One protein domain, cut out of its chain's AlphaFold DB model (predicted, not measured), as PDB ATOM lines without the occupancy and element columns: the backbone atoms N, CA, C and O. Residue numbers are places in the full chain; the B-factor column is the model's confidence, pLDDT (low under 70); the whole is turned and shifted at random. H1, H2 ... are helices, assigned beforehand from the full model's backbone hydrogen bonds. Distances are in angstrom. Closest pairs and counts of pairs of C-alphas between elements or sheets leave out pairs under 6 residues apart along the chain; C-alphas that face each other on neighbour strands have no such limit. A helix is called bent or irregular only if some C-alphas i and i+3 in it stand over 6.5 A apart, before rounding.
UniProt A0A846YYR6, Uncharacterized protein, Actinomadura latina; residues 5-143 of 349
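AT A GLANCE: This is residues 5 to 143 of the 349 residues of an uncharacterized protein of Actinomadura latina (UniProt A0A846YYR6). Look first for H2, a long helix bent into an L; the straight H3 crosses both its arms, and H7 lies in the middle, its later part packed beside arm H2b. H4 crosses H7, H6 packs on both arms of H2 and on H7, and short H1 packs on H2a and H4, with H5 farthest out. The 139 printed residues include seven named helices, H1 to H7 in chain order, and no named strand: all helix, mostly crossed. The whole is compact, radius of gyration of the C-alphas 15.5 A, spanning 45 by 36 by 34 A.

IN THESE COORDINATES: Find C-alpha 12 at (52.188, -33.978, -41.974), where H2, residues 12 to 39, begins; by its hydrogen bonds it was assigned as one helix, but it is bent, with C-alphas 22 and 25 7.1 A apart. Its arms are H2a, residues 12 to 22, and H2b, residues 25 to 39, 20.5 A long and irregular, C-alphas 30 and 33 being 6.7 A apart. H3, residues 55 to 76, runs 31.5 A; H7, residues 126 to 140, runs 20.7 A to C-alpha 140 at (35.443, -30.568, -57.923). Find also H1 at 5 to 8, H4 at 90 to 100, H5 at 102 to 105, and H6 at 109 to 117, only just irregular: C-alphas 111 and 114 are 6.8 A apart.

HOW THE PARTS SIT: H2a and H2b are about perpendicular, 79 degrees. Residues 135 to 140 of H7 touch H2b at a shallow tilt of 25 degrees, the same way; the closest C-alphas, Leu 27 and Val 136, are 4.9 A apart. H4 touches H7, closest C-alphas Glu 91 and Ala 130, 4.5 A. Every O i to N i+4 pair is within hydrogen-bond range in H2a, H3 and H4, against 9 of 11 in H2b, 3 of 5 in H6 and 7 of 11 in H7; H1 and H5 are too short for one.

THE WHOLE: The farthest C-alphas, Ala 49 and Ser 85, are 48.4 A apart. The printed part has no cut; the links H2 to H3 and H3 to H4 are long. Confidence is under 70 at residues 48 to 51.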
ATOM      1  N   SER A   5      41.315 -34.700 -34.231       94.69
ATOM      2  CA  SER A   5      42.386 -33.791 -33.811       94.69
ATOM      3  C   SER A   5      43.737 -34.076 -34.483       94.69
ATOM      4  O   SER A   5      44.548 -33.164 -34.609       94.69
ATOM      5  N   HIS A   6      43.994 -35.288 -34.992       97.06
ATOM      6  CA  HIS A   6      45.224 -35.557 -35.747       97.06
ATOM      7  C   HIS A   6      45.303 -34.756 -37.056       97.06
ATOM      8  O   HIS A   6      46.398 -34.561 -37.566       97.06
ATOM      9  N   LEU A   7      44.197 -34.228 -37.600       96.25
ATOM     10  CA  LEU A   7      44.241 -33.366 -38.792       96.25
ATOM     11  C   LEU A   7      45.016 -32.052 -38.553       96.25
ATOM     12  O   LEU A   7      45.504 -31.448 -39.513       96.25
ATOM     13  N   VAL A   8      45.146 -31.614 -37.293       96.81
ATOM     14  CA  VAL A   8      45.946 -30.439 -36.897       96.81
ATOM     15  C   VAL A   8      47.328 -30.809 -36.355       96.81
ATOM     16  O   VAL A   8      48.038 -29.929 -35.871       96.81
ATOM     17  N   ASP A   9      47.740 -32.078 -36.449       96.94
ATOM     18  CA  ASP A   9      49.077 -32.499 -36.025       96.94
ATOM     19  C   ASP A   9      50.163 -31.713 -36.785       96.94
ATOM     20  O   ASP A   9      49.967 -31.273 -37.925       96.94
ATOM     21  N   ARG A  10      51.302 -31.474 -36.134       95.75
ATOM     22  CA  ARG A  10      52.446 -30.797 -36.757       95.75
ATOM     23  C   ARG A  10      53.164 -31.713 -37.742       95.75
ATOM     24  O   ARG A  10      53.728 -31.205 -38.704       95.75
ATOM     25  N   ASP A  11      53.129 -33.022 -37.511       96.31
ATOM     26  CA  ASP A  11      53.641 -34.018 -38.440       96.31
ATOM     27  C   ASP A  11      52.632 -34.240 -39.576       96.31
ATOM     28  O   ASP A  11      51.532 -34.771 -39.387       96.31
ATOM     29  N   ASP A  12      53.022 -33.841 -40.786       93.44
ATOM     30  CA  ASP A  12      52.188 -33.978 -41.974       93.44
ATOM     31  C   ASP A  12      51.882 -35.443 -42.317       93.44
ATOM     32  O   ASP A  12      50.833 -35.705 -42.901       93.44
ATOM     33  N   ALA A  13      52.711 -36.417 -41.922       92.81
ATOM     34  CA  ALA A  13      52.404 -37.831 -42.135       92.81
ATOM     35  C   ALA A  13      51.210 -38.275 -41.278       92.81
ATOM     36  O   ALA A  13      50.311 -38.967 -41.766       92.81
ATOM     37  N   ILE A  14      51.161 -37.833 -40.015       95.25
ATOM     38  CA  ILE A  14      50.043 -38.099 -39.101       95.25
ATOM     39  C   ILE A  14      48.788 -37.370 -39.589       95.25
ATOM     40  O   ILE A  14      47.724 -37.990 -39.729       95.25
ATOM     41  N   ALA A  15      48.921 -36.080 -39.914       96.25
ATOM     42  CA  ALA A  15      47.810 -35.256 -40.375       96.25
ATOM     43  C   ALA A  15      47.229 -35.749 -41.702       96.25
ATOM     44  O   ALA A  15      46.008 -35.896 -41.825       96.25
ATOM     45  N   PHE A  16      48.077 -36.076 -42.678       96.75
ATOM     46  CA  PHE A  16      47.639 -36.612 -43.963       96.75
ATOM     47  C   PHE A  16      46.991 -37.983 -43.803       96.75
ATOM     48  O   PHE A  16      45.960 -38.245 -44.418       96.75
ATOM     49  N   ALA A  17      47.521 -38.852 -42.941       95.06
ATOM     50  CA  ALA A  17      46.923 -40.158 -42.691       95.06
ATOM     51  C   ALA A  17      45.503 -40.044 -42.102       95.06
ATOM     52  O   ALA A  17      44.610 -40.795 -42.507       95.06
ATOM     53  N   ALA A  18      45.265 -39.108 -41.176       96.25
ATOM     54  CA  ALA A  18      43.930 -38.837 -40.637       96.25
ATOM     55  C   ALA A  18      43.007 -38.177 -41.681       96.25
ATOM     56  O   ALA A  18      41.862 -38.600 -41.858       96.25
ATOM     57  N   PHE A  19      43.527 -37.203 -42.434       98.19
ATOM     58  CA  PHE A  19      42.813 -36.529 -43.517       98.19
ATOM     59  C   PHE A  19      42.384 -37.500 -44.622       98.19
ATOM     60  O   PHE A  19      41.223 -37.504 -45.027       98.19
ATOM     61  N   HIS A  20      43.293 -38.362 -45.078       96.75
ATOM     62  CA  HIS A  20      43.025 -39.383 -46.082       96.75
ATOM     63  C   HIS A  20      41.912 -40.324 -45.604       96.75
ATOM     64  O   HIS A  20      40.974 -40.585 -46.355       96.75
ATOM     65  N   THR A  21      41.974 -40.802 -44.355       97.12
ATOM     66  CA  THR A  21      40.918 -41.646 -43.767       97.12
ATOM     67  C   THR A  21      39.552 -40.954 -43.784       97.12
ATOM     68  O   THR A  21      38.562 -41.594 -44.136       97.12
ATOM     69  N   LEU A  22      39.493 -39.663 -43.444       97.81
ATOM     70  CA  LEU A  22      38.243 -38.905 -43.372       97.81
ATOM     71  C   LEU A  22      37.686 -38.526 -44.758       97.81
ATOM     72  O   LEU A  22      36.514 -38.765 -45.045       97.81
ATOM     73  N   VAL A  23      38.513 -37.911 -45.609       98.19
ATOM     74  CA  VAL A  23      38.085 -37.171 -46.811       98.19
ATOM     75  C   VAL A  23      38.125 -38.019 -48.080       98.19
ATOM     76  O   VAL A  23      37.221 -37.894 -48.912       98.19
ATOM     77  N   SER A  24      39.118 -38.905 -48.233       96.12
ATOM     78  CA  SER A  24      39.328 -39.682 -49.469       96.12
ATOM     79  C   SER A  24      38.079 -40.454 -49.924       96.12
ATOM     80  O   SER A  24      37.705 -40.322 -51.095       96.12
ATOM     81  N   PRO A  25      37.332 -41.160 -49.045       96.00
ATOM     82  CA  PRO A  25      36.130 -41.884 -49.463       96.00
ATOM     83  C   PRO A  25      35.043 -40.980 -50.061       96.00
ATOM     84  O   PRO A  25      34.409 -41.342 -51.054       96.00
ATOM     85  N   ALA A  26      34.820 -39.803 -49.469       97.00
ATOM     86  CA  ALA A  26      33.814 -38.850 -49.930       97.00
ATOM     87  C   ALA A  26      34.255 -38.150 -51.226       97.00
ATOM     88  O   ALA A  26      33.473 -38.056 -52.174       97.00
ATOM     89  N   LEU A  27      35.519 -37.719 -51.285       97.06
ATOM     90  CA  LEU A  27      36.111 -37.065 -52.450       97.06
ATOM     91  C   LEU A  27      36.093 -37.972 -53.677       97.06
ATOM     92  O   LEU A  27      35.601 -37.557 -54.723       97.06
ATOM     93  N   ARG A  28      36.552 -39.223 -53.542       95.25
ATOM     94  CA  ARG A  28      36.550 -40.199 -54.639       95.25
ATOM     95  C   ARG A  28      35.130 -40.421 -55.160       95.25
ATOM     96  O   ARG A  28      34.880 -40.279 -56.352       95.25
ATOM     97  N   VAL A  29      34.154 -40.660 -54.286       94.44
ATOM     98  CA  VAL A  29      32.753 -40.843 -54.715       94.44
ATOM     99  C   VAL A  29      32.218 -39.624 -55.469       94.44
ATOM    100  O   VAL A  29      31.623 -39.784 -56.535       94.44
ATOM    101  N   ALA A  30      32.461 -38.416 -54.962       96.00
ATOM    102  CA  ALA A  30      31.989 -37.186 -55.592       96.00
ATOM    103  C   ALA A  30      32.716 -36.865 -56.916       96.00
ATOM    104  O   ALA A  30      32.110 -36.308 -57.833       96.00
ATOM    105  N   ALA A  31      33.990 -37.241 -57.048       96.62
ATOM    106  CA  ALA A  31      34.803 -37.013 -58.241       96.62
ATOM    107  C   ALA A  31      34.494 -37.978 -59.400       96.62
ATOM    108  O   ALA A  31      34.760 -37.631 -60.553       96.62
ATOM    109  N   ARG A  32      33.879 -39.143 -59.136       94.38
ATOM    110  CA  ARG A  32      33.585 -40.157 -60.168       94.38
ATOM    111  C   ARG A  32      32.775 -39.591 -61.337       94.38
ATOM    112  O   ARG A  32      33.200 -39.698 -62.478       94.38
ATOM    113  N   GLY A  33      31.655 -38.917 -61.065       93.75
ATOM    114  CA  GLY A  33      30.788 -38.367 -62.116       93.75
ATOM    115  C   GLY A  33      31.492 -37.361 -63.045       93.75
ATOM    116  O   GLY A  33      31.436 -37.521 -64.266       93.75
ATOM    117  N   PRO A  34      32.158 -36.317 -62.511       95.81
ATOM    118  CA  PRO A  34      32.967 -35.406 -63.320       95.81
ATOM    119  C   PRO A  34      34.077 -36.095 -64.126       95.81
ATOM    120  O   PRO A  34      34.267 -35.744 -65.290       95.81
ATOM    121  N   LEU A  35      34.785 -37.075 -63.553       94.62
ATOM    122  CA  LEU A  35      35.854 -37.799 -64.251       94.62
ATOM    123  C   LEU A  35      35.316 -38.723 -65.352       94.62
ATOM    124  O   LEU A  35      35.854 -38.718 -66.458       94.62
ATOM    125  N   ASP A  36      34.207 -39.424 -65.109       91.62
ATOM    126  CA  ASP A  36      33.505 -40.235 -66.111       91.62
ATOM    127  C   ASP A  36      33.111 -39.384 -67.324       91.62
ATOM    128  O   ASP A  36      33.363 -39.746 -68.478       91.62
ATOM    129  N   ARG A  37      32.559 -38.189 -67.088       90.50
ATOM    130  CA  ARG A  37      32.237 -37.246 -68.170       90.50
ATOM    131  C   ARG A  37      33.477 -36.674 -68.848       90.50
ATOM    132  O   ARG A  37      33.449 -36.467 -70.062       90.50
ATOM    133  N   ALA A  38      34.544 -36.401 -68.101       91.56
ATOM    134  CA  ALA A  38      35.768 -35.828 -68.652       91.56
ATOM    135  C   ALA A  38      36.515 -36.814 -69.560       91.56
ATOM    136  O   ALA A  38      36.867 -36.445 -70.678       91.56
ATOM    137  N   ARG A  39      36.714 -38.056 -69.102       88.69
ATOM    138  CA  ARG A  39      37.622 -39.039 -69.722       88.69
ATOM    139  C   ARG A  39      36.937 -40.199 -70.417       88.69
ATOM    140  O   ARG A  39      37.488 -40.779 -71.352       88.69
ATOM    141  N   HIS A  40      35.721 -40.532 -69.999       87.25
ATOM    142  CA  HIS A  40      35.032 -41.747 -70.432       87.25
ATOM    143  C   HIS A  40      33.740 -41.462 -71.205       87.25
ATOM    144  O   HIS A  40      32.961 -42.381 -71.455       87.25
ATOM    145  N   ALA A  41      33.529 -40.211 -71.637       84.19
ATOM    146  CA  ALA A  41      32.322 -39.770 -72.342       84.19
ATOM    147  C   ALA A  41      31.028 -40.084 -71.564       84.19
ATOM    148  O   ALA A  41      30.005 -40.440 -72.141       84.19
ATOM    149  N   GLY A  42      31.089 -40.003 -70.232       86.00
ATOM    150  CA  GLY A  42      29.970 -40.307 -69.339       86.00
ATOM    151  C   GLY A  42      29.760 -41.799 -69.071       86.00
ATOM    152  O   GLY A  42      28.851 -42.146 -68.320       86.00
ATOM    153  N   ARG A  43      30.582 -42.686 -69.647       86.31
ATOM    154  CA  ARG A  43      30.602 -44.107 -69.276       86.31
ATOM    155  C   ARG A  43      31.312 -44.283 -67.939       86.31
ATOM    156  O   ARG A  43      32.220 -43.523 -67.617       86.31
ATOM    157  N   VAL A  44      30.913 -45.310 -67.197       87.50
ATOM    158  CA  VAL A  44      31.538 -45.654 -65.917       87.50
ATOM    159  C   VAL A  44      33.003 -46.024 -66.148       87.50
ATOM    160  O   VAL A  44      33.298 -46.900 -66.962       87.50
ATOM    161  N   CYS A  45      33.909 -45.363 -65.431       87.56
ATOM    162  CA  CYS A  45      35.312 -45.751 -65.368       87.56
ATOM    163  C   CYS A  45      35.463 -47.163 -64.774       87.56
ATOM    164  O   CYS A  45      34.908 -47.448 -63.709       87.56
ATOM    165  N   SER A  46      36.244 -48.024 -65.430       80.19
ATOM    166  CA  SER A  46      36.600 -49.357 -64.940       80.19
ATOM    167  C   SER A  46      38.116 -49.555 -64.926       80.19
ATOM    168  O   SER A  46      38.821 -49.189 -65.868       80.19
ATOM    169  N   ALA A  47      38.620 -50.154 -63.847       76.94
ATOM    170  CA  ALA A  47      39.995 -50.622 -63.771       76.94
ATOM    171  C   ALA A  47      40.170 -51.857 -64.675       76.94
ATOM    172  O   ALA A  47      39.217 -52.631 -64.822       76.94
ATOM    173  N   PRO A  48      41.378 -52.120 -65.210       61.94
ATOM    174  CA  PRO A  48      41.645 -53.319 -66.012       61.94
ATOM    175  C   PRO A  48      41.261 -54.636 -65.314       61.94
ATOM    176  O   PRO A  48      40.914 -55.603 -65.983       61.94
ATOM    177  N   ALA A  49      41.282 -54.662 -63.976       52.25
ATOM    178  CA  ALA A  49      40.987 -55.837 -63.157       52.25
ATOM    179  C   ALA A  49      39.647 -55.769 -62.384       52.25
ATOM    180  O   ALA A  49      39.459 -56.531 -61.439       52.25
ATOM    181  N   GLY A  50      38.705 -54.882 -62.745       57.72
ATOM    182  CA  GLY A  50      37.338 -54.918 -62.196       57.72
ATOM    183  C   GLY A  50      36.761 -53.572 -61.748       57.72
ATOM    184  O   GLY A  50      36.885 -52.554 -62.431       57.72
ATOM    185  N   GLN A  51      36.062 -53.582 -60.605       58.22
ATOM    186  CA  GLN A  51      35.342 -52.424 -60.063       58.22
ATOM    187  C   GLN A  51      36.305 -51.450 -59.371       58.22
ATOM    188  O   GLN A  51      36.411 -51.402 -58.150       58.22
ATOM    189  N   GLY A  52      37.016 -50.661 -60.167       76.69
ATOM    190  CA  GLY A  52      37.943 -49.632 -59.701       76.69
ATOM    191  C   GLY A  52      38.025 -48.483 -60.693       76.69
ATOM    192  O   GLY A  52      37.327 -48.483 -61.706       76.69
ATOM    193  N   TRP A  53      38.843 -47.481 -60.398       87.00
ATOM    194  CA  TRP A  53      39.169 -46.446 -61.373       87.00
ATOM    195  C   TRP A  53      40.329 -46.901 -62.259       87.00
ATOM    196  O   TRP A  53      41.143 -47.734 -61.866       87.00
ATOM    197  N   CYS A  54      40.419 -46.356 -63.470       88.38
ATOM    198  CA  CYS A  54      41.642 -46.466 -64.251       88.38
ATOM    199  C   CYS A  54      42.769 -45.674 -63.566       88.38
ATOM    200  O   CYS A  54      42.507 -44.753 -62.789       88.38
ATOM    201  N   ALA A  55      44.022 -45.997 -63.897       87.38
ATOM    202  CA  ALA A  55      45.198 -45.368 -63.292       87.38
ATOM    203  C   ALA A  55      45.183 -43.834 -63.402       87.38
ATOM    204  O   ALA A  55      45.547 -43.137 -62.462       87.38
ATOM    205  N   GLU A  56      44.702 -43.291 -64.524       89.56
ATOM    206  CA  GLU A  56      44.623 -41.841 -64.691       89.56
ATOM    207  C   GLU A  56      43.593 -41.209 -63.752       89.56
ATOM    208  O   GLU A  56      43.827 -40.120 -63.222       89.56
ATOM    209  N   CYS A  57      42.428 -41.838 -63.584       92.56
ATOM    210  CA  CYS A  57      41.395 -41.348 -62.677       92.56
ATOM    211  C   CYS A  57      41.857 -41.458 -61.223       92.56
ATOM    212  O   CYS A  57      41.613 -40.516 -60.475       92.56
ATOM    213  N   GLU A  58      42.554 -42.537 -60.839       90.94
ATOM    214  CA  GLU A  58      43.188 -42.653 -59.511       90.94
ATOM    215  C   GLU A  58      44.157 -41.494 -59.265       90.94
ATOM    216  O   GLU A  58      43.973 -40.748 -58.307       90.94
ATOM    217  N   ALA A  59      45.087 -41.254 -60.195       91.25
ATOM    218  CA  ALA A  59      46.027 -40.138 -60.091       91.25
ATOM    219  C   ALA A  59      45.306 -38.784 -59.950       91.25
ATOM    220  O   ALA A  59      45.665 -37.972 -59.106       91.25
ATOM    221  N   ALA A  60      44.226 -38.564 -60.709       94.00
ATOM    222  CA  ALA A  60      43.438 -37.338 -60.595       94.00
ATOM    223  C   ALA A  60      42.716 -37.199 -59.239       94.00
ATOM    224  O   ALA A  60      42.555 -36.079 -58.759       94.00
ATOM    225  N   ALA A  61      42.262 -38.295 -58.616       93.62
ATOM    226  CA  ALA A  61      41.733 -38.249 -57.247       93.62
ATOM    227  C   ALA A  61      42.815 -37.918 -56.229       93.62
ATOM    228  O   ALA A  61      42.556 -37.137 -55.315       93.62
ATOM    229  N   ASP A  62      43.988 -38.526 -56.371       92.38
ATOM    230  CA  ASP A  62      45.089 -38.337 -55.436       92.38
ATOM    231  C   ASP A  62      45.610 -36.892 -55.505       92.38
ATOM    232  O   ASP A  62      45.778 -36.260 -54.461       92.38
ATOM    233  N   ASP A  63      45.710 -36.311 -56.705       94.75
ATOM    234  CA  ASP A  63      46.013 -34.886 -56.903       94.75
ATOM    235  C   ASP A  63      44.994 -33.979 -56.189       94.75
ATOM    236  O   ASP A  63      45.368 -33.038 -55.487       94.75
ATOM    237  N   LEU A  64      43.691 -34.267 -56.321       96.19
ATOM    238  CA  LEU A  64      42.634 -33.511 -55.636       96.19
ATOM    239  C   LEU A  64      42.713 -33.658 -54.117       96.19
ATOM    240  O   LEU A  64      42.427 -32.708 -53.388       96.19
ATOM    241  N   LEU A  65      43.069 -34.847 -53.632       95.44
ATOM    242  CA  LEU A  65      43.198 -35.110 -52.207       95.44
ATOM    243  C   LEU A  65      44.365 -34.317 -51.616       95.44
ATOM    244  O   LEU A  65      44.202 -33.696 -50.566       95.44
ATOM    245  N   LEU A  66      45.507 -34.296 -52.308       96.56
ATOM    246  CA  LEU A  66      46.670 -33.493 -51.936       96.56
ATOM    247  C   LEU A  66      46.365 -31.990 -52.003       96.56
ATOM    248  O   LEU A  66      46.724 -31.260 -51.079       96.56
ATOM    249  N   GLU A  67      45.642 -31.525 -53.029       96.12
ATOM    250  CA  GLU A  67      45.188 -30.129 -53.142       96.12
ATOM    251  C   GLU A  67      44.300 -29.734 -51.946       96.12
ATOM    252  O   GLU A  67      44.532 -28.711 -51.293       96.12
ATOM    253  N   SER A  68      43.300 -30.556 -51.613       97.00
ATOM    254  CA  SER A  68      42.426 -30.322 -50.459       97.00
ATOM    255  C   SER A  68      43.178 -30.364 -49.132       97.00
ATOM    256  O   SER A  68      42.887 -29.555 -48.246       97.00
ATOM    257  N   PHE A  69      44.141 -31.278 -48.986       98.19
ATOM    258  CA  PHE A  69      44.984 -31.359 -47.799       98.19
ATOM    259  C   PHE A  69      45.820 -30.088 -47.640       98.19
ATOM    260  O   PHE A  69      45.741 -29.438 -46.599       98.19
ATOM    261  N   GLY A  70      46.533 -29.669 -48.690       97.44
ATOM    262  CA  GLY A  70      47.341 -28.447 -48.679       97.44
ATOM    263  C   GLY A  70      46.526 -27.205 -48.313       97.44
ATOM    264  O   GLY A  70      46.983 -26.363 -47.545       97.44
ATOM    265  N   ARG A  71      45.272 -27.120 -48.773       97.00
ATOM    266  CA  ARG A  71      44.353 -26.039 -48.385       97.00
ATOM    267  C   ARG A  71      43.974 -26.055 -46.914       97.00
ATOM    268  O   ARG A  71      43.940 -24.995 -46.295       97.00
ATOM    269  N   LEU A  72      43.654 -27.228 -46.369       98.12
ATOM    270  CA  LEU A  72      43.345 -27.356 -44.949       98.12
ATOM    271  C   LEU A  72      44.569 -26.988 -44.100       98.12
ATOM    272  O   LEU A  72      44.440 -26.222 -43.150       98.12
ATOM    273  N   ARG A  73      45.759 -27.469 -44.479       98.12
ATOM    274  CA  ARG A  73      47.022 -27.136 -43.801       98.12
ATOM    275  C   ARG A  73      47.324 -25.644 -43.855       98.12
ATOM    276  O   ARG A  73      47.642 -25.063 -42.824       98.12
ATOM    277  N   GLY A  74      47.144 -25.012 -45.015       97.62
ATOM    278  CA  GLY A  74      47.266 -23.561 -45.159       97.62
ATOM    279  C   GLY A  74      46.333 -22.806 -44.210       97.62
ATOM    280  O   GLY A  74      46.783 -21.914 -43.496       97.62
ATOM    281  N   ALA A  75      45.062 -23.212 -44.127       97.75
ATOM    282  CA  ALA A  75      44.090 -22.593 -43.228       97.75
ATOM    283  C   ALA A  75      44.448 -22.776 -41.740       97.75
ATOM    284  O   ALA A  75      44.393 -21.808 -40.986       97.75
ATOM    285  N   ILE A  76      44.877 -23.978 -41.333       97.25
ATOM    286  CA  ILE A  76      45.351 -24.260 -39.964       97.25
ATOM    287  C   ILE A  76      46.602 -23.428 -39.637       97.25
ATOM    288  O   ILE A  76      46.734 -22.923 -38.527       97.25
ATOM    289  N   GLY A  77      47.497 -23.239 -40.611       96.56
ATOM    290  CA  GLY A  77      48.696 -22.406 -40.489       96.56
ATOM    291  C   GLY A  77      48.439 -20.893 -40.531       96.56
ATOM    292  O   GLY A  77      49.396 -20.124 -40.520       96.56
ATOM    293  N   GLY A  78      47.177 -20.453 -40.599       95.50
ATOM    294  CA  GLY A  78      46.784 -19.040 -40.586       95.50
ATOM    295  C   GLY A  78      46.576 -18.404 -41.966       95.50
ATOM    296  O   GLY A  78      46.076 -17.283 -42.048       95.50
ATOM    297  N   ALA A  79      46.869 -19.109 -43.061       96.56
ATOM    298  CA  ALA A  79      46.577 -18.664 -44.426       96.56
ATOM    299  C   ALA A  79      45.117 -18.979 -44.803       96.56
ATOM    300  O   ALA A  79      44.830 -19.793 -45.685       96.56
ATOM    301  N   MET A  80      44.178 -18.358 -44.086       96.75
ATOM    302  CA  MET A  80      42.748 -18.581 -44.284       96.75
ATOM    303  C   MET A  80      42.309 -18.137 -45.684       96.75
ATOM    304  O   MET A  80      42.620 -17.035 -46.133       96.75
ATOM    305  N   LEU A  81      41.542 -18.988 -46.370       93.75
ATOM    306  CA  LEU A  81      40.962 -18.644 -47.666       93.75
ATOM    307  C   LEU A  81      40.004 -17.462 -47.509       93.75
ATOM    308  O   LEU A  81      39.199 -17.440 -46.577       93.75
ATOM    309  N   VAL A  82      40.044 -16.527 -48.458       96.44
ATOM    310  CA  VAL A  82      39.159 -15.358 -48.487       96.44
ATOM    311  C   VAL A  82      38.219 -15.388 -49.690       96.44
ATOM    312  O   VAL A  82      38.533 -15.932 -50.750       96.44
ATOM    313  N   THR A  83      37.032 -14.819 -49.518       95.31
ATOM    314  CA  THR A  83      36.057 -14.579 -50.582       95.31
ATOM    315  C   THR A  83      36.513 -13.430 -51.487       95.31
ATOM    316  O   THR A  83      37.461 -12.706 -51.184       95.31
ATOM    317  N   SER A  84      35.786 -13.191 -52.582       94.44
ATOM    318  CA  SER A  84      36.003 -12.016 -53.437       94.44
ATOM    319  C   SER A  84      35.797 -10.678 -52.714       94.44
ATOM    320  O   SER A  84      36.315  -9.665 -53.167       94.44
ATOM    321  N   SER A  85      35.065 -10.665 -51.596       95.69
ATOM    322  CA  SER A  85      34.894  -9.497 -50.722       95.69
ATOM    323  C   SER A  85      35.968  -9.386 -49.630       95.69
ATOM    324  O   SER A  85      35.830  -8.572 -48.720       95.69
ATOM    325  N   GLY A  86      37.013 -10.220 -49.680       97.00
ATOM    326  CA  GLY A  86      38.108 -10.227 -48.706       97.00
ATOM    327  C   GLY A  86      37.757 -10.845 -47.349       97.00
ATOM    328  O   GLY A  86      38.577 -10.803 -46.439       97.00
ATOM    329  N   GLN A  87      36.562 -11.422 -47.191       97.25
ATOM    330  CA  GLN A  87      36.139 -12.042 -45.932       97.25
ATOM    331  C   GLN A  87      36.631 -13.488 -45.836       97.25
ATOM    332  O   GLN A  87      36.640 -14.178 -46.857       97.25
ATOM    333  N   PRO A  88      36.982 -14.000 -44.644       97.38
ATOM    334  CA  PRO A  88      37.303 -15.412 -44.469       97.38
ATOM    335  C   PRO A  88      36.177 -16.326 -44.966       97.38
ATOM    336  O   PRO A  88      34.991 -16.069 -44.742       97.38
ATOM    337  N   VAL A  89      36.537 -17.424 -45.629       97.88
ATOM    338  CA  VAL A  89      35.575 -18.445 -46.054       97.88
ATOM    339  C   VAL A  89      35.010 -19.132 -44.811       97.88
ATOM    340  O   VAL A  89      35.663 -19.987 -44.210       97.88
ATOM    341  N   ARG A  90      33.778 -18.766 -44.444       98.00
ATOM    342  CA  ARG A  90      33.077 -19.214 -43.230       98.00
ATOM    343  C   ARG A  90      33.155 -20.722 -43.008       98.00
ATOM    344  O   ARG A  90      33.391 -21.167 -41.894       98.00
ATOM    345  N   GLU A  91      32.957 -21.522 -44.050       98.19
ATOM    346  CA  GLU A  91      33.004 -22.978 -43.924       98.19
ATOM    347  C   GLU A  91      34.402 -23.475 -43.521       98.19
ATOM    348  O   GLU A  91      34.514 -24.376 -42.700       98.19
ATOM    349  N   MET A  92      35.477 -22.878 -44.043       98.31
ATOM    350  CA  MET A  92      36.831 -23.271 -43.643       98.31
ATOM    351  C   MET A  92      37.130 -22.860 -42.196       98.31
ATOM    352  O   MET A  92      37.755 -23.628 -41.468       98.31
ATOM    353  N   VAL A  93      36.623 -21.699 -41.759       98.12
ATOM    354  CA  VAL A  93      36.710 -21.252 -40.359       98.12
ATOM    355  C   VAL A  93      36.039 -22.265 -39.429       98.12
ATOM    356  O   VAL A  93      36.694 -22.760 -38.520       98.12
ATOM    357  N   LEU A  94      34.795 -22.668 -39.718       98.19
ATOM    358  CA  LEU A  94      34.062 -23.666 -38.922       98.19
ATOM    359  C   LEU A  94      34.787 -25.015 -38.832       98.19
ATOM    360  O   LEU A  94      34.740 -25.680 -37.799       98.19
ATOM    361  N   VAL A  95      35.439 -25.443 -39.919       98.06
ATOM    362  CA  VAL A  95      36.265 -26.658 -39.905       98.06
ATOM    363  C   VAL A  95      37.447 -26.470 -38.958       98.06
ATOM    364  O   VAL A  95      37.645 -27.300 -38.079       98.06
ATOM    365  N   CYS A  96      38.204 -25.378 -39.093       98.06
ATOM    366  CA  CYS A  96      39.377 -25.121 -38.256       98.06
ATOM    367  C   CYS A  96      39.014 -24.963 -36.768       98.06
ATOM    368  O   CYS A  96      39.704 -25.519 -35.918       98.06
ATOM    369  N   GLU A  97      37.915 -24.271 -36.453       97.81
ATOM    370  CA  GLU A  97      37.390 -24.128 -35.088       97.81
ATOM    371  C   GLU A  97      37.045 -25.485 -34.468       97.81
ATOM    372  O   GLU A  97      37.441 -25.761 -33.335       97.81
ATOM    373  N   HIS A  98      36.360 -26.361 -35.215       98.12
ATOM    374  CA  HIS A  98      36.052 -27.709 -34.731       98.12
ATOM    375  C   HIS A  98      37.319 -28.524 -34.489       98.12
ATOM    376  O   HIS A  98      37.463 -29.116 -33.424       98.12
ATOM    377  N   LEU A  99      38.262 -28.516 -35.437       97.12
ATOM    378  CA  LEU A  99      39.521 -29.256 -35.308       97.12
ATOM    379  C   LEU A  99      40.375 -28.786 -34.117       97.12
ATOM    380  O   LEU A  99      41.107 -29.589 -33.541       97.12
ATOM    381  N   ALA A 100      40.277 -27.508 -33.742       95.44
ATOM    382  CA  ALA A 100      40.940 -26.942 -32.569       95.44
ATOM    383  C   ALA A 100      40.170 -27.175 -31.253       95.44
ATOM    384  O   ALA A 100      40.713 -26.936 -30.171       95.44
ATOM    385  N   SER A 101      38.915 -27.627 -31.321       96.50
ATOM    386  CA  SER A 101      38.077 -27.844 -30.142       96.50
ATOM    387  C   SER A 101      38.531 -29.066 -29.325       96.50
ATOM    388  O   SER A 101      39.086 -30.019 -29.879       96.50
ATOM    389  N   PRO A 102      38.255 -29.105 -28.007       94.62
ATOM    390  CA  PRO A 102      38.529 -30.289 -27.193       94.62
ATOM    391  C   PRO A 102      37.812 -31.548 -27.699       94.62
ATOM    392  O   PRO A 102      38.408 -32.621 -27.691       94.62
ATOM    393  N   GLY A 103      36.575 -31.408 -28.199       92.69
ATOM    394  CA  GLY A 103      35.750 -32.531 -28.659       92.69
ATOM    395  C   GLY A 103      36.344 -33.293 -29.845       92.69
ATOM    396  O   GLY A 103      36.190 -34.507 -29.931       92.69
ATOM    397  N   ALA A 104      37.125 -32.631 -30.707       95.06
ATOM    398  CA  ALA A 104      37.792 -33.288 -31.834       95.06
ATOM    399  C   ALA A 104      38.811 -34.366 -31.414       95.06
ATOM    400  O   ALA A 104      39.188 -35.203 -32.238       95.06
ATOM    401  N   ARG A 105      39.275 -34.363 -30.154       94.50
ATOM    402  CA  ARG A 105      40.203 -35.379 -29.625       94.50
ATOM    403  C   ARG A 105      39.537 -36.731 -29.392       94.50
ATOM    404  O   ARG A 105      40.208 -37.750 -29.525       94.50
ATOM    405  N   ASP A 106      38.242 -36.725 -29.099       95.12
ATOM    406  CA  ASP A 106      37.472 -37.927 -28.764       95.12
ATOM    407  C   ASP A 106      36.715 -38.492 -29.982       95.12
ATOM    408  O   ASP A 106      36.118 -39.568 -29.927       95.12
ATOM    409  N   GLU A 107      36.745 -37.782 -31.109       96.06
ATOM    410  CA  GLU A 107      36.061 -38.154 -32.344       96.06
ATOM    411  C   GLU A 107      36.974 -38.955 -33.282       96.06
ATOM    412  O   GLU A 107      38.011 -38.458 -33.704       96.06
ATOM    413  N   ASP A 108      36.580 -40.165 -33.692       96.44
ATOM    414  CA  ASP A 108      37.354 -40.983 -34.642       96.44
ATOM    415  C   ASP A 108      37.078 -40.601 -36.107       96.44
ATOM    416  O   ASP A 108      35.936 -40.618 -36.577       96.44
ATOM    417  N   ALA A 109      38.135 -40.313 -36.872       95.56
ATOM    418  CA  ALA A 109      38.038 -39.924 -38.278       95.56
ATOM    419  C   ALA A 109      37.360 -41.004 -39.139       95.56
ATOM    420  O   ALA A 109      36.570 -40.686 -40.034       95.56
ATOM    421  N   ALA A 110      37.625 -42.285 -38.857       95.56
ATOM    422  CA  ALA A 110      37.017 -43.392 -39.591       95.56
ATOM    423  C   ALA A 110      35.505 -43.506 -39.330       95.56
ATOM    424  O   ALA A 110      34.757 -43.836 -40.249       95.56
ATOM    425  N   ALA A 111      35.038 -43.170 -38.123       95.62
ATOM    426  CA  ALA A 111      33.613 -43.145 -37.788       95.62
ATOM    427  C   ALA A 111      32.854 -42.013 -38.507       95.62
ATOM    428  O   ALA A 111      31.684 -42.170 -38.870       95.62
ATOM    429  N   TRP A 112      33.517 -40.882 -38.765       96.06
ATOM    430  CA  TRP A 112      32.925 -39.747 -39.478       96.06
ATOM    431  C   TRP A 112      32.994 -39.859 -41.005       96.06
ATOM    432  O   TRP A 112      32.145 -39.282 -41.689       96.06
ATOM    433  N   ALA A 113      33.931 -40.632 -41.565       96.38
ATOM    434  CA  ALA A 113      34.096 -40.767 -43.016       96.38
ATOM    435  C   ALA A 113      32.816 -41.223 -43.763       96.38
ATOM    436  O   ALA A 113      32.466 -40.602 -44.774       96.38
ATOM    437  N   PRO A 114      32.039 -42.224 -43.285       95.62
ATOM    438  CA  PRO A 114      30.765 -42.590 -43.910       95.62
ATOM    439  C   PRO A 114      29.737 -41.453 -43.894       95.62
ATOM    440  O   PRO A 114      28.998 -41.282 -44.864       95.62
ATOM    441  N   ARG A 115      29.712 -40.644 -42.824       95.62
ATOM    442  CA  ARG A 115      28.809 -39.489 -42.704       95.62
ATOM    443  C   ARG A 115      29.217 -38.367 -43.656       95.62
ATOM    444  O   ARG A 115      28.357 -37.800 -44.325       95.62
ATOM    445  N   LEU A 116      30.519 -38.103 -43.795       96.50
ATOM    446  CA  LEU A 116      31.032 -37.133 -44.768       96.50
ATOM    447  C   LEU A 116      30.672 -37.537 -46.207       96.50
ATOM    448  O   LEU A 116      30.259 -36.691 -47.001       96.50
ATOM    449  N   ARG A 117      30.787 -38.835 -46.523       95.31
ATOM    450  CA  ARG A 117      30.420 -39.418 -47.825       95.31
ATOM    451  C   ARG A 117      28.915 -39.362 -48.102       95.31
ATOM    452  O   ARG A 117      28.526 -39.233 -49.261       95.31
ATOM    453  N   GLY A 118      28.087 -39.528 -47.074       90.25
ATOM    454  CA  GLY A 118      26.632 -39.536 -47.191       90.25
ATOM    455  C   GLY A 118      26.031 -38.183 -47.586       90.25
ATOM    456  O   GLY A 118      26.684 -37.138 -47.534       90.25
ATOM    457  N   SER A 119      24.755 -38.213 -47.968       80.19
ATOM    458  CA  SER A 119      23.954 -37.011 -48.214       80.19
ATOM    459  C   SER A 119      23.698 -36.239 -46.917       80.19
ATOM    460  O   SER A 119      23.636 -36.826 -45.838       80.19
ATOM    461  N   LYS A 120      23.508 -34.917 -47.029       79.56
ATOM    462  CA  LYS A 120      23.203 -34.031 -45.897       79.56
ATOM    463  C   LYS A 120      21.960 -34.523 -45.140       79.56
ATOM    464  O   LYS A 120      20.866 -34.533 -45.702       79.56
ATOM    465  N   GLY A 121      22.140 -34.887 -43.873       78.19
ATOM    466  CA  GLY A 121      21.053 -35.172 -42.932       78.19
ATOM    467  C   GLY A 121      20.628 -33.919 -42.156       78.19
ATOM    468  O   GLY A 121      21.401 -32.964 -42.049       78.19
ATOM    469  N   GLY A 122      19.406 -33.921 -41.609       78.81
ATOM    470  CA  GLY A 122      18.890 -32.828 -40.769       78.81
ATOM    471  C   GLY A 122      19.747 -32.583 -39.522       78.81
ATOM    472  O   GLY A 122      20.109 -31.441 -39.244       78.81
ATOM    473  N   ASP A 123      20.193 -33.662 -38.877       88.25
ATOM    474  CA  ASP A 123      20.963 -33.630 -37.623       88.25
ATOM    475  C   ASP A 123      22.483 -33.553 -37.834       88.25
ATOM    476  O   ASP A 123      23.281 -33.838 -36.942       88.25
ATOM    477  N   GLU A 124      22.925 -33.210 -39.044       93.06
ATOM    478  CA  GLU A 124      24.348 -33.165 -39.352       93.06
ATOM    479  C   GLU A 124      25.051 -31.984 -38.647       93.06
ATOM    480  O   GLU A 124      24.591 -30.842 -38.777       93.06
ATOM    481  N   PRO A 125      26.208 -32.193 -37.984       95.38
ATOM    482  CA  PRO A 125      26.992 -31.102 -37.414       95.38
ATOM    483  C   PRO A 125      27.402 -30.056 -38.457       95.38
ATOM    484  O   PRO A 125      27.721 -30.369 -39.608       95.38
ATOM    485  N   ALA A 126      27.439 -28.786 -38.046       96.00
ATOM    486  CA  ALA A 126      27.776 -27.680 -38.942       96.00
ATOM    487  C   ALA A 126      29.185 -27.812 -39.548       96.00
ATOM    488  O   ALA A 126      29.346 -27.575 -40.748       96.00
ATOM    489  N   TRP A 127      30.171 -28.252 -38.758       97.06
ATOM    490  CA  TRP A 127      31.545 -28.454 -39.218       97.06
ATOM    491  C   TRP A 127      31.644 -29.544 -40.295       97.06
ATOM    492  O   TRP A 127      32.413 -29.394 -41.239       97.06
ATOM    493  N   LEU A 128      30.829 -30.606 -40.221       97.12
ATOM    494  CA  LEU A 128      30.864 -31.705 -41.191       97.12
ATOM    495  C   LEU A 128      30.290 -31.266 -42.543       97.12
ATOM    496  O   LEU A 128      30.865 -31.549 -43.596       97.12
ATOM    497  N   ARG A 129      29.209 -30.472 -42.518       96.69
ATOM    498  CA  ARG A 129      28.685 -29.800 -43.720       96.69
ATOM    499  C   ARG A 129      29.722 -28.883 -44.350       96.69
ATOM    500  O   ARG A 129      29.874 -28.876 -45.572       96.69
ATOM    501  N   ALA A 130      30.421 -28.121 -43.516       97.25
ATOM    502  CA  ALA A 130      31.463 -27.208 -43.942       97.25
ATOM    503  C   ALA A 130      32.665 -27.956 -44.552       97.25
ATOM    504  O   ALA A 130      33.116 -27.604 -45.645       97.25
ATOM    505  N   ALA A 131      33.099 -29.055 -43.926       97.62
ATOM    506  CA  ALA A 131      34.128 -29.955 -44.441       97.62
ATOM    507  C   ALA A 131      33.725 -30.546 -45.797       97.62
ATOM    508  O   ALA A 131      34.507 -30.504 -46.745       97.62
ATOM    509  N   ARG A 132      32.480 -31.018 -45.945       97.31
ATOM    510  CA  ARG A 132      31.978 -31.517 -47.235       97.31
ATOM    511  C   ARG A 132      32.000 -30.427 -48.308       97.31
ATOM    512  O   ARG A 132      32.421 -30.669 -49.436       97.31
ATOM    513  N   ALA A 133      31.570 -29.214 -47.973       96.50
ATOM    514  CA  ALA A 133      31.577 -28.106 -48.919       96.50
ATOM    515  C   ALA A 133      33.003 -27.758 -49.385       96.50
ATOM    516  O   ALA A 133      33.241 -27.661 -50.588       96.50
ATOM    517  N   GLN A 134      33.951 -27.609 -48.455       97.19
ATOM    518  CA  GLN A 134      35.282 -27.065 -48.753       97.19
ATOM    519  C   GLN A 134      36.330 -28.104 -49.145       97.19
ATOM    520  O   GLN A 134      37.167 -27.819 -49.996       97.19
ATOM    521  N   LEU A 135      36.303 -29.290 -48.537       97.62
ATOM    522  CA  LEU A 135      37.333 -30.317 -48.722       97.62
ATOM    523  C   LEU A 135      36.927 -31.372 -49.756       97.62
ATOM    524  O   LEU A 135      37.797 -32.004 -50.351       97.62
ATOM    525  N   VAL A 136      35.617 -31.549 -49.985       97.44
ATOM    526  CA  VAL A 136      35.078 -32.528 -50.941       97.44
ATOM    527  C   VAL A 136      34.561 -31.848 -52.204       97.44
ATOM    528  O   VAL A 136      35.039 -32.158 -53.283       97.44
ATOM    529  N   HIS A 137      33.601 -30.922 -52.116       96.56
ATOM    530  CA  HIS A 137      32.932 -30.401 -53.317       96.56
ATOM    531  C   HIS A 137      33.643 -29.232 -53.990       96.56
ATOM    532  O   HIS A 137      33.663 -29.170 -55.220       96.56
ATOM    533  N   TYR A 138      34.231 -28.310 -53.226       95.69
ATOM    534  CA  TYR A 138      34.925 -27.166 -53.812       95.69
ATOM    535  C   TYR A 138      36.012 -27.586 -54.824       95.69
ATOM    536  O   TYR A 138      35.991 -27.048 -55.936       95.69
ATOM    537  N   PRO A 139      36.923 -28.543 -54.526       95.25
ATOM    538  CA  PRO A 139      37.955 -28.982 -55.478       95.25
ATOM    539  C   PRO A 139      37.380 -29.492 -56.806       95.25
ATOM    540  O   PRO A 139      38.035 -29.432 -57.850       95.25
ATOM    541  N   LEU A 140      36.126 -29.959 -56.786       96.38
ATOM    542  CA  LEU A 140      35.443 -30.568 -57.923       96.38
ATOM    543  C   LEU A 140      34.741 -29.559 -58.834       96.38
ATOM    544  O   LEU A 140      34.403 -29.919 -59.961       96.38
ATOM    545  N   ARG A 141      34.544 -28.303 -58.394       93.81
ATOM    546  CA  ARG A 141      33.742 -27.280 -59.105       93.81
ATOM    547  C   ARG A 141      34.128 -27.123 -60.580       93.81
ATOM    548  O   ARG A 141      33.263 -26.900 -61.420       93.81
ATOM    549  N   HIS A 142      35.415 -27.274 -60.888       93.06
ATOM    550  CA  HIS A 142      35.963 -27.160 -62.242       93.06
ATOM    551  C   HIS A 142      36.740 -28.406 -62.683       93.06
ATOM    552  O   HIS A 142      37.539 -28.324 -63.613       93.06
ATOM    553  N   LEU A 143      36.541 -29.551 -62.019       95.38
ATOM    554  CA  LEU A 143      37.317 -30.762 -62.295       95.38
ATOM    555  C   LEU A 143      37.143 -31.222 -63.742       95.38
ATOM    556  O   LEU A 143      38.128 -31.412 -64.440       95.38
TER     557      LEU A 143